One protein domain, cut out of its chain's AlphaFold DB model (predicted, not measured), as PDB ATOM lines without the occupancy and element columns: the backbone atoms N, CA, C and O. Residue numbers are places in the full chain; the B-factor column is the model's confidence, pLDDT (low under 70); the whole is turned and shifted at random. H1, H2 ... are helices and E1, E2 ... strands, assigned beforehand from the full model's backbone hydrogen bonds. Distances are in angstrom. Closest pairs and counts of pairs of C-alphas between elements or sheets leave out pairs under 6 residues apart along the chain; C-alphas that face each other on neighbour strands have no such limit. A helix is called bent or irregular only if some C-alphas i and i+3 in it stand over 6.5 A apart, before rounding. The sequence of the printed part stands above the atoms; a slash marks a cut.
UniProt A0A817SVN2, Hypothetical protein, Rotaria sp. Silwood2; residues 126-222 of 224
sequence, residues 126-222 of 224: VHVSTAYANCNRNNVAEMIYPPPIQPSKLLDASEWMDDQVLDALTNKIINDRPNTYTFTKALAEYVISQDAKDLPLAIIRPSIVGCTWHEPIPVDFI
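Overview. This is residues 126 to 222 of the 224 residues of the protein "Hypothetical protein" of Rotaria sp. Silwood2 (UniProt A0A817SVN2). Helix H4 stands in the middle, with a small sheet of two parallel strands, E1 and E2, on one side and a loose pair of helices, H2 and H3, on the other; in the tail after E2, residues 211 to 218 stick out. The short H1 packs on H4. The printed part has 97 residues, with four named helices and two strands in the order E1, H1, H2, H3, H4, E2, mostly helix. It is loose, with a radius of gyration of the C-alphas of 15.9 A and spans of 44 by 35 by 30 A.

Arrangement. E1, residues 126 to 128, and E2, residues 201 to 204, are parallel neighbours at 23 degrees; N 127 and O 202, 2.8 A apart, are within hydrogen-bond range. The closest C-alphas of E2 and H4, residues 180 to 195, are those of Ile 203 and Glu 189, 7.2 A apart. H4 touches H1, residues 131 to 134, with residues 182 to 186 alone, closest at the C-alphas of Thr 182 and Ala 133, 4.7 A. H3, residues 163 to 174, and H4 only just touch, with 3 pairs of C-alphas within 8 A, only at the corner by their link; the closest are those of Ile 174 and Phe 183, 5.9 A. H2, residues 151 to 160, is close but not clearly touching H3, with the C-alphas of Ser 158 and Leu 166 closest at 7.1 A, and a shallow tilt of 20 degrees, opposite ways. E1, the four helices and E2 form a strand-helix-strand unit, two parallel neighbour strands with helices between. In H2 and H4 every O i to N i+4 pair is within hydrogen-bond range, in H3 6 of 8; H1 is too short for such a pair.

Along the chain. E1 begins at C-alpha 126, (177.325, 194.450, 115.368), and E2 ends at C-alpha 204, (178.358, 191.085, 121.988). H4 measures 21.9 A, H3 15.5 A and H2 14.5 A. H1 and H3 are irregular, with 7.2 A from C-alpha 131 to 134 and from 168 to 171.

Size, cuts and confidence. The C-alphas farthest apart are those of Trp 160 and Asp 220, 46.0 A. The printed part has no cut; the link H1 to H2, 16 residues, is long. Residues 213 and 215 to 222 have pLDDT under 70.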
ATOM      1  N   VAL A 126     176.751 194.777 114.058       94.31
ATOM      2  CA  VAL A 126     177.325 194.450 115.368       94.31
ATOM      3  C   VAL A 126     176.528 195.183 116.436       94.31
ATOM      4  O   VAL A 126     176.561 196.409 116.524       94.31
ATOM      5  N   HIS A 127     175.797 194.430 117.252       94.88
ATOM      6  CA  HIS A 127     175.061 194.962 118.386       94.88
ATOM      7  C   HIS A 127     175.839 194.741 119.684       94.88
ATOM      8  O   HIS A 127     176.033 193.611 120.132       94.88
ATOM      9  N   VAL A 128     176.244 195.835 120.330       94.81
ATOM     10  CA  VAL A 128     176.837 195.784 121.670       94.81
ATOM     11  C   VAL A 128     175.715 195.803 122.705       94.81
ATOM     12  O   VAL A 128     175.100 196.842 122.963       94.81
ATOM     13  N   SER A 129     175.443 194.644 123.288       95.62
ATOM     14  CA  SER A 129     174.482 194.430 124.365       95.62
ATOM     15  C   SER A 129     175.178 194.502 125.736       95.62
ATOM     16  O   SER A 129     176.004 195.385 125.968       95.62
ATOM     17  N   THR A 130     174.820 193.626 126.671       94.19
ATOM     18  CA  THR A 130     175.404 193.498 128.007       94.19
ATOM     19  C   THR A 130     175.154 192.095 128.560       94.19
ATOM     20  O   THR A 130     174.100 191.509 128.311       94.19
ATOM     21  N   ALA A 131     176.084 191.568 129.360       93.69
ATOM     22  CA  ALA A 131     175.904 190.303 130.080       93.69
ATOM     23  C   ALA A 131     174.677 190.331 131.017       93.69
ATOM     24  O   ALA A 131     174.071 189.300 131.296       93.69
ATOM     25  N   TYR A 132     174.246 191.523 131.445       92.69
ATOM     26  CA  TYR A 132     173.075 191.707 132.303       92.69
ATOM     27  C   TYR A 132     171.736 191.728 131.544       92.69
ATOM     28  O   TYR A 132     170.686 191.890 132.168       92.69
ATOM     29  N   ALA A 133     171.722 191.546 130.217       93.25
ATOM     30  CA  ALA A 133     170.501 191.615 129.411       93.25
ATOM     31  C   ALA A 133     169.479 190.534 129.798       93.25
ATOM     32  O   ALA A 133     168.291 190.698 129.562       93.25
ATOM     33  N   ASN A 134     169.894 189.449 130.450       93.81
ATOM     34  CA  ASN A 134     168.997 188.391 130.924       93.81
ATOM     35  C   ASN A 134     169.192 188.092 132.421       93.81
ATOM     36  O   ASN A 134     168.973 186.967 132.855       93.81
ATOM     37  N   CYS A 135     169.572 189.108 133.210       91.62
ATOM     38  CA  CYS A 135     169.847 188.989 134.652       91.62
ATOM     39  C   CYS A 135     168.645 188.577 135.521       91.62
ATOM     40  O   CYS A 135     168.824 188.244 136.684       91.62
ATOM     41  N   ASN A 136     167.433 188.561 134.966       91.19
ATOM     42  CA  ASN A 136     166.242 188.013 135.614       91.19
ATOM     43  C   ASN A 136     166.185 186.468 135.571       91.19
ATOM     44  O   ASN A 136     165.171 185.880 135.940       91.19
ATOM     45  N   ARG A 137     167.222 185.803 135.048       90.81
ATOM     46  CA  ARG A 137     167.335 184.342 134.956       90.81
ATOM     47  C   ARG A 137     168.596 183.867 135.668       90.81
ATOM     48  O   ARG A 137     169.641 184.499 135.560       90.81
ATOM     49  N   ASN A 138     168.509 182.702 136.309       90.56
ATOM     50  CA  ASN A 138     169.652 182.087 136.994       90.56
ATOM     51  C   ASN A 138     170.653 181.451 136.019       90.56
ATOM     52  O   ASN A 138     171.850 181.467 136.272       90.56
ATOM     53  N   ASN A 139     170.159 180.915 134.898       92.62
ATOM     54  CA  ASN A 139     170.970 180.290 133.858       92.62
ATOM     55  C   ASN A 139     170.706 181.002 132.527       92.62
ATOM     56  O   ASN A 139     169.557 181.075 132.079       92.62
ATOM     57  N   VAL A 140     171.766 181.519 131.906       92.19
ATOM     58  CA  VAL A 140     171.711 182.247 130.634       92.19
ATOM     59  C   VAL A 140     172.561 181.496 129.612       92.19
ATOM     60  O   VAL A 140     173.757 181.317 129.806       92.19
ATOM     61  N   ALA A 141     171.925 181.039 128.540       93.38
ATOM     62  CA  ALA A 141     172.554 180.407 127.389       93.38
ATOM     63  C   ALA A 141     172.820 181.446 126.291       93.38
ATOM     64  O   ALA A 141     172.160 182.490 126.235       93.38
ATOM     65  N   GLU A 142     173.740 181.131 125.377       92.31
ATOM     66  CA  GLU A 142     174.031 181.954 124.198       92.31
ATOM     67  C   GLU A 142     172.928 181.824 123.143       92.31
ATOM     68  O   GLU A 142     173.074 181.196 122.098       92.31
ATOM     69  N   MET A 143     171.776 182.409 123.457       92.94
ATOM     70  CA  MET A 143     170.613 182.465 122.585       92.94
ATOM     71  C   MET A 143     169.892 183.804 122.722       92.94
ATOM     72  O   MET A 143     170.120 184.578 123.659       92.94
ATOM     73  N   ILE A 144     169.002 184.074 121.772       93.31
ATOM     74  CA  ILE A 144     168.114 185.231 121.813       93.31
ATOM     75  C   ILE A 144     166.841 184.802 122.524       93.31
ATOM     76  O   ILE A 144     166.130 183.904 122.077       93.31
ATOM     77  N   TYR A 145     166.572 185.432 123.662       92.50
ATOM     78  CA  TYR A 145     165.390 185.121 124.442       92.50
ATOM     79  C   TYR A 145     164.191 185.916 123.925       92.50
ATOM     80  O   TYR A 145     164.297 187.138 123.789       92.50
ATOM     81  N   PRO A 146     163.038 185.268 123.685       91.00
ATOM     82  CA  PRO A 146     161.839 185.987 123.295       91.00
ATOM     83  C   PRO A 146     161.411 186.935 124.427       91.00
ATOM     84  O   PRO A 146     161.451 186.553 125.606       91.00
ATOM     85  N   PRO A 147     161.024 188.179 124.100       89.38
ATOM     86  CA  PRO A 147     160.577 189.129 125.098       89.38
ATOM     87  C   PRO A 147     159.161 188.782 125.582       89.38
ATOM     88  O   PRO A 147     158.370 188.219 124.825       89.38
ATOM     89  N   PRO A 148     158.805 189.149 126.827       83.31
ATOM     90  CA  PRO A 148     157.468 188.896 127.371       83.31
ATOM     91  C   PRO A 148     156.379 189.714 126.660       83.31
ATOM     92  O   PRO A 148     155.222 189.306 126.611       83.31
ATOM     93  N   ILE A 149     156.751 190.869 126.102       86.00
ATOM     94  CA  ILE A 149     155.880 191.763 125.344       86.00
ATOM     95  C   ILE A 149     156.576 192.063 124.019       86.00
ATOM     96  O   ILE A 149     157.782 192.316 123.988       86.00
ATOM     97  N   GLN A 150     155.821 192.035 122.920       89.00
ATOM     98  CA  GLN A 150     156.361 192.394 121.612       89.00
ATOM     99  C   GLN A 150     156.868 193.849 121.618       89.00
ATOM    100  O   GLN A 150     156.126 194.733 122.051       89.00
ATOM    101  N   PRO A 151     158.084 194.118 121.103       90.12
ATOM    102  CA  PRO A 151     158.660 195.462 121.093       90.12
ATOM    103  C   PRO A 151     157.782 196.507 120.396       90.12
ATOM    104  O   PRO A 151     157.715 197.637 120.863       90.12
ATOM    105  N   SER A 152     157.071 196.127 119.329       86.62
ATOM    106  CA  SER A 152     156.131 197.007 118.619       86.62
ATOM    107  C   SER A 152     155.063 197.577 119.550       86.62
ATOM    108  O   SER A 152     154.910 198.785 119.635       86.62
ATOM    109  N   LYS A 153     154.409 196.722 120.342       88.69
ATOM    110  CA  LYS A 153     153.365 197.144 121.285       88.69
ATOM    111  C   LYS A 153     153.890 198.084 122.368       88.69
ATOM    112  O   LYS A 153     153.156 198.945 122.836       88.69
ATOM    113  N   LEU A 154     155.141 197.895 122.797       87.94
ATOM    114  CA  LEU A 154     155.777 198.785 123.769       87.94
ATOM    115  C   LEU A 154     156.105 200.146 123.164       87.94
ATOM    116  O   LEU A 154     155.934 201.148 123.848       87.94
ATOM    117  N   LEU A 155     156.543 200.178 121.903       86.31
ATOM    118  CA  LEU A 155     156.774 201.425 121.178       86.31
ATOM    119  C   LEU A 155     155.461 202.190 120.995       86.31
ATOM    120  O   LEU A 155     155.386 203.339 121.419       86.31
ATOM    121  N   ASP A 156     154.411 201.526 120.506       86.69
ATOM    122  CA  ASP A 156     153.086 202.131 120.325       86.69
ATOM    123  C   ASP A 156     152.540 202.699 121.649       86.69
ATOM    124  O   ASP A 156     152.028 203.816 121.705       86.69
ATOM    125  N   ALA A 157     152.692 201.947 122.748       84.88
ATOM    126  CA  ALA A 157     152.299 202.410 124.075       84.88
ATOM    127  C   ALA A 157     153.134 203.616 124.531       84.88
ATOM    128  O   ALA A 157     152.576 204.554 125.087       84.88
ATOM    129  N   SER A 158     154.447 203.611 124.287       84.19
ATOM    130  CA  SER A 158     155.324 204.730 124.652       84.19
ATOM    131  C   SER A 158     155.086 205.995 123.829       84.19
ATOM    132  O   SER A 158     155.356 207.084 124.315       84.19
ATOM    133  N   GLU A 159     154.582 205.863 122.599       86.44
ATOM    134  CA  GLU A 159     154.250 207.001 121.739       86.44
ATOM    135  C   GLU A 159     152.912 207.648 122.117       86.44
ATOM    136  O   GLU A 159     152.745 208.854 121.944       86.44
ATOM    137  N   TRP A 160     151.952 206.861 122.618       84.00
ATOM    138  CA  TRP A 160     150.603 207.346 122.931       84.00
ATOM    139  C   TRP A 160     150.385 207.709 124.408       84.00
ATOM    140  O   TRP A 160     149.537 208.549 124.705       84.00
ATOM    141  N   MET A 161     151.098 207.070 125.339       84.62
ATOM    142  CA  MET A 161     150.928 207.311 126.776       84.62
ATOM    143  C   MET A 161     151.751 208.503 127.264       84.62
ATOM    144  O   MET A 161     152.900 208.681 126.874       84.62
ATOM    145  N   ASP A 162     151.194 209.250 128.216       89.62
ATOM    146  CA  ASP A 162     151.935 210.280 128.941       89.62
ATOM    147  C   ASP A 162     153.041 209.670 129.822       89.62
ATOM    148  O   ASP A 162     152.856 208.617 130.447       89.62
ATOM    149  N   ASP A 163     154.156 210.391 129.976       86.19
ATOM    150  CA  ASP A 163     155.319 209.972 130.775       86.19
ATOM    151  C   ASP A 163     154.951 209.548 132.208       86.19
ATOM    152  O   ASP A 163     155.487 208.576 132.737       86.19
ATOM    153  N   GLN A 164     153.991 210.235 132.841       88.38
ATOM    154  CA  GLN A 164     153.544 209.908 134.204       88.38
ATOM    155  C   GLN A 164     152.878 208.527 134.287       88.38
ATOM    156  O   GLN A 164     153.046 207.807 135.273       88.38
ATOM    157  N   VAL A 165     152.126 208.149 133.251       88.00
ATOM    158  CA  VAL A 165     151.465 206.842 133.169       88.00
ATOM    159  C   VAL A 165     152.498 205.757 132.869       88.00
ATOM    160  O   VAL A 165     152.471 204.693 133.490       88.00
ATOM    161  N   LEU A 166     153.453 206.036 131.977       86.81
ATOM    162  CA  LEU A 166     154.561 205.127 131.673       86.81
ATOM    163  C   LEU A 166     155.419 204.839 132.907       86.81
ATOM    164  O   LEU A 166     155.718 203.676 133.187       86.81
ATOM    165  N   ASP A 167     155.754 205.860 133.694       87.06
ATOM    166  CA  ASP A 167     156.509 205.704 134.941       87.06
ATOM    167  C   ASP A 167     155.757 204.819 135.947       87.06
ATOM    168  O   ASP A 167     156.347 203.919 136.554       87.06
ATOM    169  N   ALA A 168     154.439 205.000 136.071       88.31
ATOM    170  CA  ALA A 168     153.604 204.169 136.937       88.31
ATOM    171  C   ALA A 168     153.557 202.694 136.486       88.31
ATOM    172  O   ALA A 168     153.479 201.786 137.319       88.31
ATOM    173  N   LEU A 169     153.634 202.433 135.176       87.56
ATOM    174  CA  LEU A 169     153.627 201.084 134.597       87.56
ATOM    175  C   LEU A 169     155.019 200.447 134.499       87.56
ATOM    176  O   LEU A 169     155.119 199.224 134.382       87.56
ATOM    177  N   THR A 170     156.091 201.238 134.583       88.12
ATOM    178  CA  THR A 170     157.470 200.802 134.310       88.12
ATOM    179  C   THR A 170     157.863 199.570 135.119       88.12
ATOM    180  O   THR A 170     158.375 198.611 134.544       88.12
ATOM    181  N   ASN A 171     157.554 199.533 136.420       86.06
ATOM    182  CA  ASN A 171     157.891 198.390 137.280       86.06
ATOM    183  C   ASN A 171     157.208 197.087 136.828       86.06
ATOM    184  O   ASN A 171     157.812 196.021 136.902       86.06
ATOM    185  N   LYS A 172     155.976 197.162 136.306       87.19
ATOM    186  CA  LYS A 172     155.288 195.994 135.730       87.19
ATOM    187  C   LYS A 172     155.897 195.565 134.398       87.19
ATOM    188  O   LYS A 172     155.936 194.376 134.111       87.19
ATOM    189  N   ILE A 173     156.352 196.520 133.588       87.00
ATOM    190  CA  ILE A 173     156.918 196.257 132.259       87.00
ATOM    191  C   ILE A 173     158.301 195.603 132.368       87.00
ATOM    192  O   ILE A 173     158.567 194.614 131.685       87.00
ATOM    193  N   ILE A 174     159.180 196.133 133.227       89.69
ATOM    194  CA  ILE A 174     160.536 195.590 133.402       89.69
ATOM    195  C   ILE A 174     160.551 194.321 134.269       89.69
ATOM    196  O   ILE A 174     161.475 193.519 134.137       89.69
ATOM    197  N   ASN A 175     159.516 194.111 135.091       85.56
ATOM    198  CA  ASN A 175     159.340 192.956 135.972       85.56
ATOM    199  C   ASN A 175     160.569 192.725 136.883       85.56
ATOM    200  O   ASN A 175     161.054 193.675 137.492       85.56
ATOM    201  N   ASP A 176     161.117 191.506 136.947       88.00
ATOM    202  CA  ASP A 176     162.235 191.108 137.826       88.00
ATOM    203  C   ASP A 176     163.607 191.690 137.426       88.00
ATOM    204  O   ASP A 176     164.663 191.178 137.802       88.00
ATOM    205  N   ARG A 177     163.624 192.736 136.600       89.56
ATOM    206  CA  ARG A 177     164.847 193.358 136.099       89.56
ATOM    207  C   ARG A 177     165.237 194.551 136.969       89.56
ATOM    208  O   ARG A 177     164.379 195.347 137.338       89.56
ATOM    209  N   PRO A 178     166.539 194.752 137.233       88.56
ATOM    210  CA  PRO A 178     167.005 195.792 138.149       88.56
ATOM    211  C   PRO A 178     166.772 197.214 137.624       88.56
ATOM    212  O   PRO A 178     166.762 198.164 138.405       88.56
ATOM    213  N   ASN A 179     166.657 197.388 136.304       90.06
ATOM    214  CA  ASN A 179     166.446 198.683 135.663       90.06
ATOM    215  C   ASN A 179     165.961 198.535 134.210       90.06
ATOM    216  O   ASN A 179     166.066 197.469 133.595       90.06
ATOM    217  N   THR A 180     165.506 199.651 133.639       90.88
ATOM    218  CA  THR A 180     165.078 199.760 132.238       90.88
ATOM    219  C   THR A 180     166.200 199.470 131.242       90.88
ATOM    220  O   THR A 180     165.919 198.937 130.177       90.88
ATOM    221  N   TYR A 181     167.466 199.737 131.578       91.25
ATOM    222  CA  TYR A 181     168.611 199.449 130.706       91.25
ATOM    223  C   TYR A 181     168.743 197.951 130.384       91.25
ATOM    224  O   TYR A 181     168.866 197.569 129.222       91.25
ATOM    225  N   THR A 182     168.665 197.081 131.395       92.81
ATOM    226  CA  THR A 182     168.734 195.623 131.173       92.81
ATOM    227  C   THR A 182     167.553 195.112 130.350       92.81
ATOM    228  O   THR A 182     167.708 194.193 129.547       92.81
ATOM    229  N   PHE A 183     166.380 195.728 130.515       92.56
ATOM    230  CA  PHE A 183     165.182 195.415 129.747       92.56
ATOM    231  C   PHE A 183     165.301 195.845 128.280       92.56
ATOM    232  O   PHE A 183     165.050 195.042 127.382       92.56
ATOM    233  N   THR A 184     165.737 197.079 128.018       92.81
ATOM    234  CA  THR A 184     165.865 197.605 126.653       92.81
ATOM    235  C   THR A 184     166.974 196.914 125.870       92.81
ATOM    236  O   THR A 184     166.789 196.660 124.683       92.81
ATOM    237  N   LYS A 185     168.083 196.521 126.514       94.94
ATOM    238  CA  LYS A 185     169.111 195.679 125.880       94.94
ATOM    239  C   LYS A 185     168.559 194.318 125.455       94.94
ATOM    240  O   LYS A 185     168.774 193.916 124.318       94.94
ATOM    241  N   ALA A 186     167.779 193.657 126.311       94.00
ATOM    242  CA  ALA A 186     167.131 192.390 125.963       94.00
ATOM    243  C   ALA A 186     166.163 192.534 124.775       94.00
ATOM    244  O   ALA A 186     166.153 191.703 123.869       94.00
ATOM    245  N   LEU A 187     165.360 193.605 124.763       94.06
ATOM    246  CA  LEU A 187     164.456 193.899 123.648       94.06
ATOM    247  C   LEU A 187     165.219 194.191 122.354       94.06
ATOM    248  O   LEU A 187     164.811 193.717 121.297       94.06
ATOM    249  N   ALA A 188     166.318 194.944 122.428       93.94
ATOM    250  CA  ALA A 188     167.128 195.292 121.268       93.94
ATOM    251  C   ALA A 188     167.753 194.056 120.608       93.94
ATOM    252  O   ALA A 188     167.715 193.953 119.385       93.94
ATOM    253  N   GLU A 189     168.250 193.095 121.395       94.75
ATOM    254  CA  GLU A 189     168.735 191.811 120.869       94.75
ATOM    255  C   GLU A 189     167.657 191.102 120.039       94.75
ATOM    256  O   GLU A 189     167.926 190.647 118.928       94.75
ATOM    257  N   TYR A 190     166.421 191.063 120.549       94.00
ATOM    258  CA  TYR A 190     165.299 190.469 119.829       94.00
ATOM    259  C   TYR A 190     164.964 191.247 118.553       94.00
ATOM    260  O   TYR A 190     164.917 190.645 117.484       94.00
ATOM    261  N   VAL A 191     164.782 192.570 118.626       92.69
ATOM    262  CA  VAL A 191     164.434 193.401 117.455       92.69
ATOM    263  C   VAL A 191     165.483 193.273 116.357       92.69
ATOM    264  O   VAL A 191     165.145 192.986 115.213       92.69
ATOM    265  N   ILE A 192     166.762 193.417 116.704       91.75
ATOM    266  CA  ILE A 192     167.848 193.369 115.727       91.75
ATOM    267  C   ILE A 192     167.945 191.978 115.098       91.75
ATOM    268  O   ILE A 192     168.225 191.885 113.911       91.75
ATOM    269  N   SER A 193     167.642 190.900 115.830       90.69
ATOM    270  CA  SER A 193     167.588 189.554 115.241       90.69
ATOM    271  C   SER A 193     166.507 189.386 114.175       90.69
ATOM    272  O   SER A 193     166.694 188.624 113.232       90.69
ATOM    273  N   GLN A 194     165.388 190.102 114.315       87.94
ATOM    274  CA  GLN A 194     164.295 190.080 113.341       87.94
ATOM    275  C   GLN A 194     164.588 190.989 112.143       87.94
ATOM    276  O   GLN A 194     164.186 190.680 111.020       87.94
ATOM    277  N   ASP A 195     165.287 192.099 112.387       86.31
ATOM    278  CA  ASP A 195     165.558 193.122 111.382       86.31
ATOM    279  C   ASP A 195     166.811 192.805 110.552       86.31
ATOM    280  O   ASP A 195     166.802 193.055 109.349       86.31
ATOM    281  N   ALA A 196     167.862 192.227 111.158       83.81
ATOM    282  CA  ALA A 196     169.164 191.964 110.528       83.81
ATOM    283  C   ALA A 196     169.077 191.104 109.263       83.81
ATOM    284  O   ALA A 196     169.891 191.315 108.372       83.81
ATOM    285  N   LYS A 197     168.083 190.206 109.175       73.19
ATOM    286  CA  LYS A 197     167.728 189.352 108.022       73.19
ATOM    287  C   LYS A 197     168.915 188.899 107.165       73.19
ATOM    288  O   LYS A 197     169.461 187.832 107.416       73.19
ATOM    289  N   ASP A 198     169.280 189.699 106.166       80.06
ATOM    290  CA  ASP A 198     170.256 189.358 105.127       80.06
ATOM    291  C   ASP A 198     171.706 189.725 105.497       80.06
ATOM    292  O   ASP A 198     172.637 189.378 104.773       80.06
ATOM    293  N   LEU A 199     171.919 190.426 106.615       86.94
ATOM    294  CA  LEU A 199     173.244 190.804 107.094       86.94
ATOM    295  C   LEU A 199     173.740 189.864 108.199       86.94
ATOM    296  O   LEU A 199     172.986 189.548 109.124       86.94
ATOM    297  N   PRO A 200     175.038 189.499 108.187       92.81
ATOM    298  CA  PRO A 200     175.685 188.881 109.336       92.81
ATOM    299  C   PRO A 200     175.460 189.716 110.602       92.81
ATOM    300  O   PRO A 200     175.822 190.895 110.646       92.81
ATOM    301  N   LEU A 201     174.873 189.101 111.632       92.44
ATOM    302  CA  LEU A 201     174.598 189.727 112.924       92.44
ATOM    303  C   LEU A 201     175.510 189.145 114.005       92.44
ATOM    304  O   LEU A 201     175.476 187.946 114.274       92.44
ATOM    305  N   ALA A 202     176.255 190.013 114.685       95.19
ATOM    306  CA  ALA A 202     176.965 189.688 115.914       95.19
ATOM    307  C   ALA A 202     176.342 190.439 117.098       95.19
ATOM    308  O   ALA A 202     176.185 191.659 117.054       95.19
ATOM    309  N   ILE A 203     176.017 189.721 118.176       95.69
ATOM    310  CA  ILE A 203     175.586 190.304 119.453       95.69
ATOM    311  C   ILE A 203     176.698 190.066 120.472       95.69
ATOM    312  O   ILE A 203     177.033 188.924 120.769       95.69
ATOM    313  N   ILE A 204     177.263 191.142 121.014       95.88
ATOM    314  CA  ILE A 204     178.358 191.085 121.988       95.88
ATOM    315  C   ILE A 204     177.815 191.500 123.354       95.88
ATOM    316  O   ILE A 204     177.213 192.565 123.477       95.88
ATOM    317  N   ARG A 205     178.032 190.685 124.390       95.62
ATOM    318  CA  ARG A 205     177.503 190.904 125.750       95.62
ATOM    319  C   ARG A 205     178.629 191.170 126.764       95.62
ATOM    320  O   ARG A 205     178.954 190.288 127.554       95.62
ATOM    321  N   PRO A 206     179.233 192.373 126.776       93.88
ATOM    322  CA  PRO A 206     180.246 192.716 127.772       93.88
ATOM    323  C   PRO A 206     179.639 192.799 129.182       93.88
ATOM    324  O   PRO A 206     178.468 193.155 129.346       93.88
ATOM    325  N   SER A 207     180.441 192.507 130.210       88.62
ATOM    326  CA  SER A 207     180.046 192.674 131.615       88.62
ATOM    327  C   SER A 207     180.091 194.141 132.042       88.62
ATOM    328  O   SER A 207     179.120 194.651 132.583       88.62
ATOM    329  N   ILE A 208     181.179 194.852 131.755       81.88
ATOM    330  CA  ILE A 208     181.359 196.264 132.108       81.88
ATOM    331  C   ILE A 208     181.909 197.000 130.890       81.88
ATOM    332  O   ILE A 208     182.801 196.504 130.206       81.88
ATOM    333  N   VAL A 209     181.380 198.194 130.628       73.25
ATOM    334  CA  VAL A 209     181.928 199.127 129.638       73.25
ATOM    335  C   VAL A 209     182.381 200.367 130.396       73.25
ATOM    336  O   VAL A 209     181.556 201.094 130.944       73.25
ATOM    337  N   GLY A 210     183.695 200.568 130.475       76.50
ATOM    338  CA  GLY A 210     184.292 201.776 131.040       76.50
ATOM    339  C   GLY A 210     184.477 202.858 129.976       76.50
ATOM    340  O   GLY A 210     184.625 202.554 128.793       76.50
ATOM    341  N   CYS A 211     184.502 204.120 130.403       73.06
ATOM    342  CA  CYS A 211     184.931 205.233 129.559       73.06
ATOM    343  C   CYS A 211     186.408 205.528 129.834       73.06
ATOM    344  O   CYS A 211     186.799 205.642 130.994       73.06
ATOM    345  N   THR A 212     187.207 205.710 128.783       71.12
ATOM    346  CA  THR A 212     188.558 206.272 128.890       71.12
ATOM    347  C   THR A 212     188.690 207.468 127.953       71.12
ATOM    348  O   THR A 212     188.223 207.420 126.817       71.12
ATOM    349  N   TRP A 213     189.277 208.557 128.451       61.00
ATOM    350  CA  TRP A 213     189.574 209.761 127.665       61.00
ATOM    351  C   TRP A 213     190.922 209.646 126.923       61.00
ATOM    352  O   TRP A 213     191.065 210.200 125.839       61.00
ATOM    353  N   HIS A 214     191.880 208.871 127.450       72.75
ATOM    354  CA  HIS A 214     193.165 208.554 126.813       72.75
ATOM    355  C   HIS A 214     193.604 207.133 127.166       72.75
ATOM    356  O   HIS A 214     193.613 206.811 128.347       72.75
ATOM    357  N   GLU A 215     193.990 206.359 126.138       64.69
ATOM    358  CA  GLU A 215     194.399 204.939 126.129       64.69
ATOM    359  C   GLU A 215     193.539 203.967 126.976       64.69
ATOM    360  O   GLU A 215     192.916 204.331 127.974       64.69
ATOM    361  N   PRO A 216     193.406 202.691 126.575       67.50
ATOM    362  CA  PRO A 216     192.709 201.713 127.403       67.50
ATOM    363  C   PRO A 216     193.436 201.562 128.747       67.50
ATOM    364  O   PRO A 216     194.556 201.063 128.811       67.50
ATOM    365  N   ILE A 217     192.793 202.007 129.830       67.00
ATOM    366  CA  ILE A 217     193.338 201.891 131.184       67.00
ATOM    367  C   ILE A 217     193.159 200.432 131.634       67.00
ATOM    368  O   ILE A 217     192.063 199.886 131.459       67.00
ATOM    369  N   PRO A 218     194.188 199.783 132.210       63.09
ATOM    370  CA  PRO A 218     194.060 198.431 132.739       63.09
ATOM    371  C   PRO A 218     192.890 198.319 133.724       63.09
ATOM    372  O   PRO A 218     192.671 199.205 134.551       63.09
ATOM    373  N   VAL A 219     192.151 197.210 133.648       59.31
ATOM    374  CA  VAL A 219     190.931 196.959 134.443       59.31
ATOM    375  C   VAL A 219     191.166 197.057 135.959       59.31
ATOM    376  O   VAL A 219     190.244 197.398 136.695       59.31
ATOM    377  N   ASP A 220     192.407 196.861 136.414       63.31
ATOM    378  CA  ASP A 220     192.829 196.940 137.822       63.31
ATOM    379  C   ASP A 220     192.694 198.342 138.451       63.31
ATOM    380  O   ASP A 220     192.758 198.488 139.678       63.31
ATOM    381  N   PHE A 221     192.506 199.382 137.632       56.59
ATOM    382  CA  PHE A 221     192.320 200.761 138.095       56.59
ATOM    383  C   PHE A 221     190.859 201.115 138.415       56.59
ATOM    384  O   PHE A 221     190.616 202.138 139.055       56.59
ATOM    385  N   ILE A 222     189.886 200.276 138.043       58.75
ATOM    386  CA  ILE A 222     188.476 200.458 138.419       58.75
ATOM    387  C   ILE A 222     188.269 199.830 139.805       58.75
ATOM    388  O   ILE A 222     187.777 198.712 139.937       58.75
TER     389      ILE A 222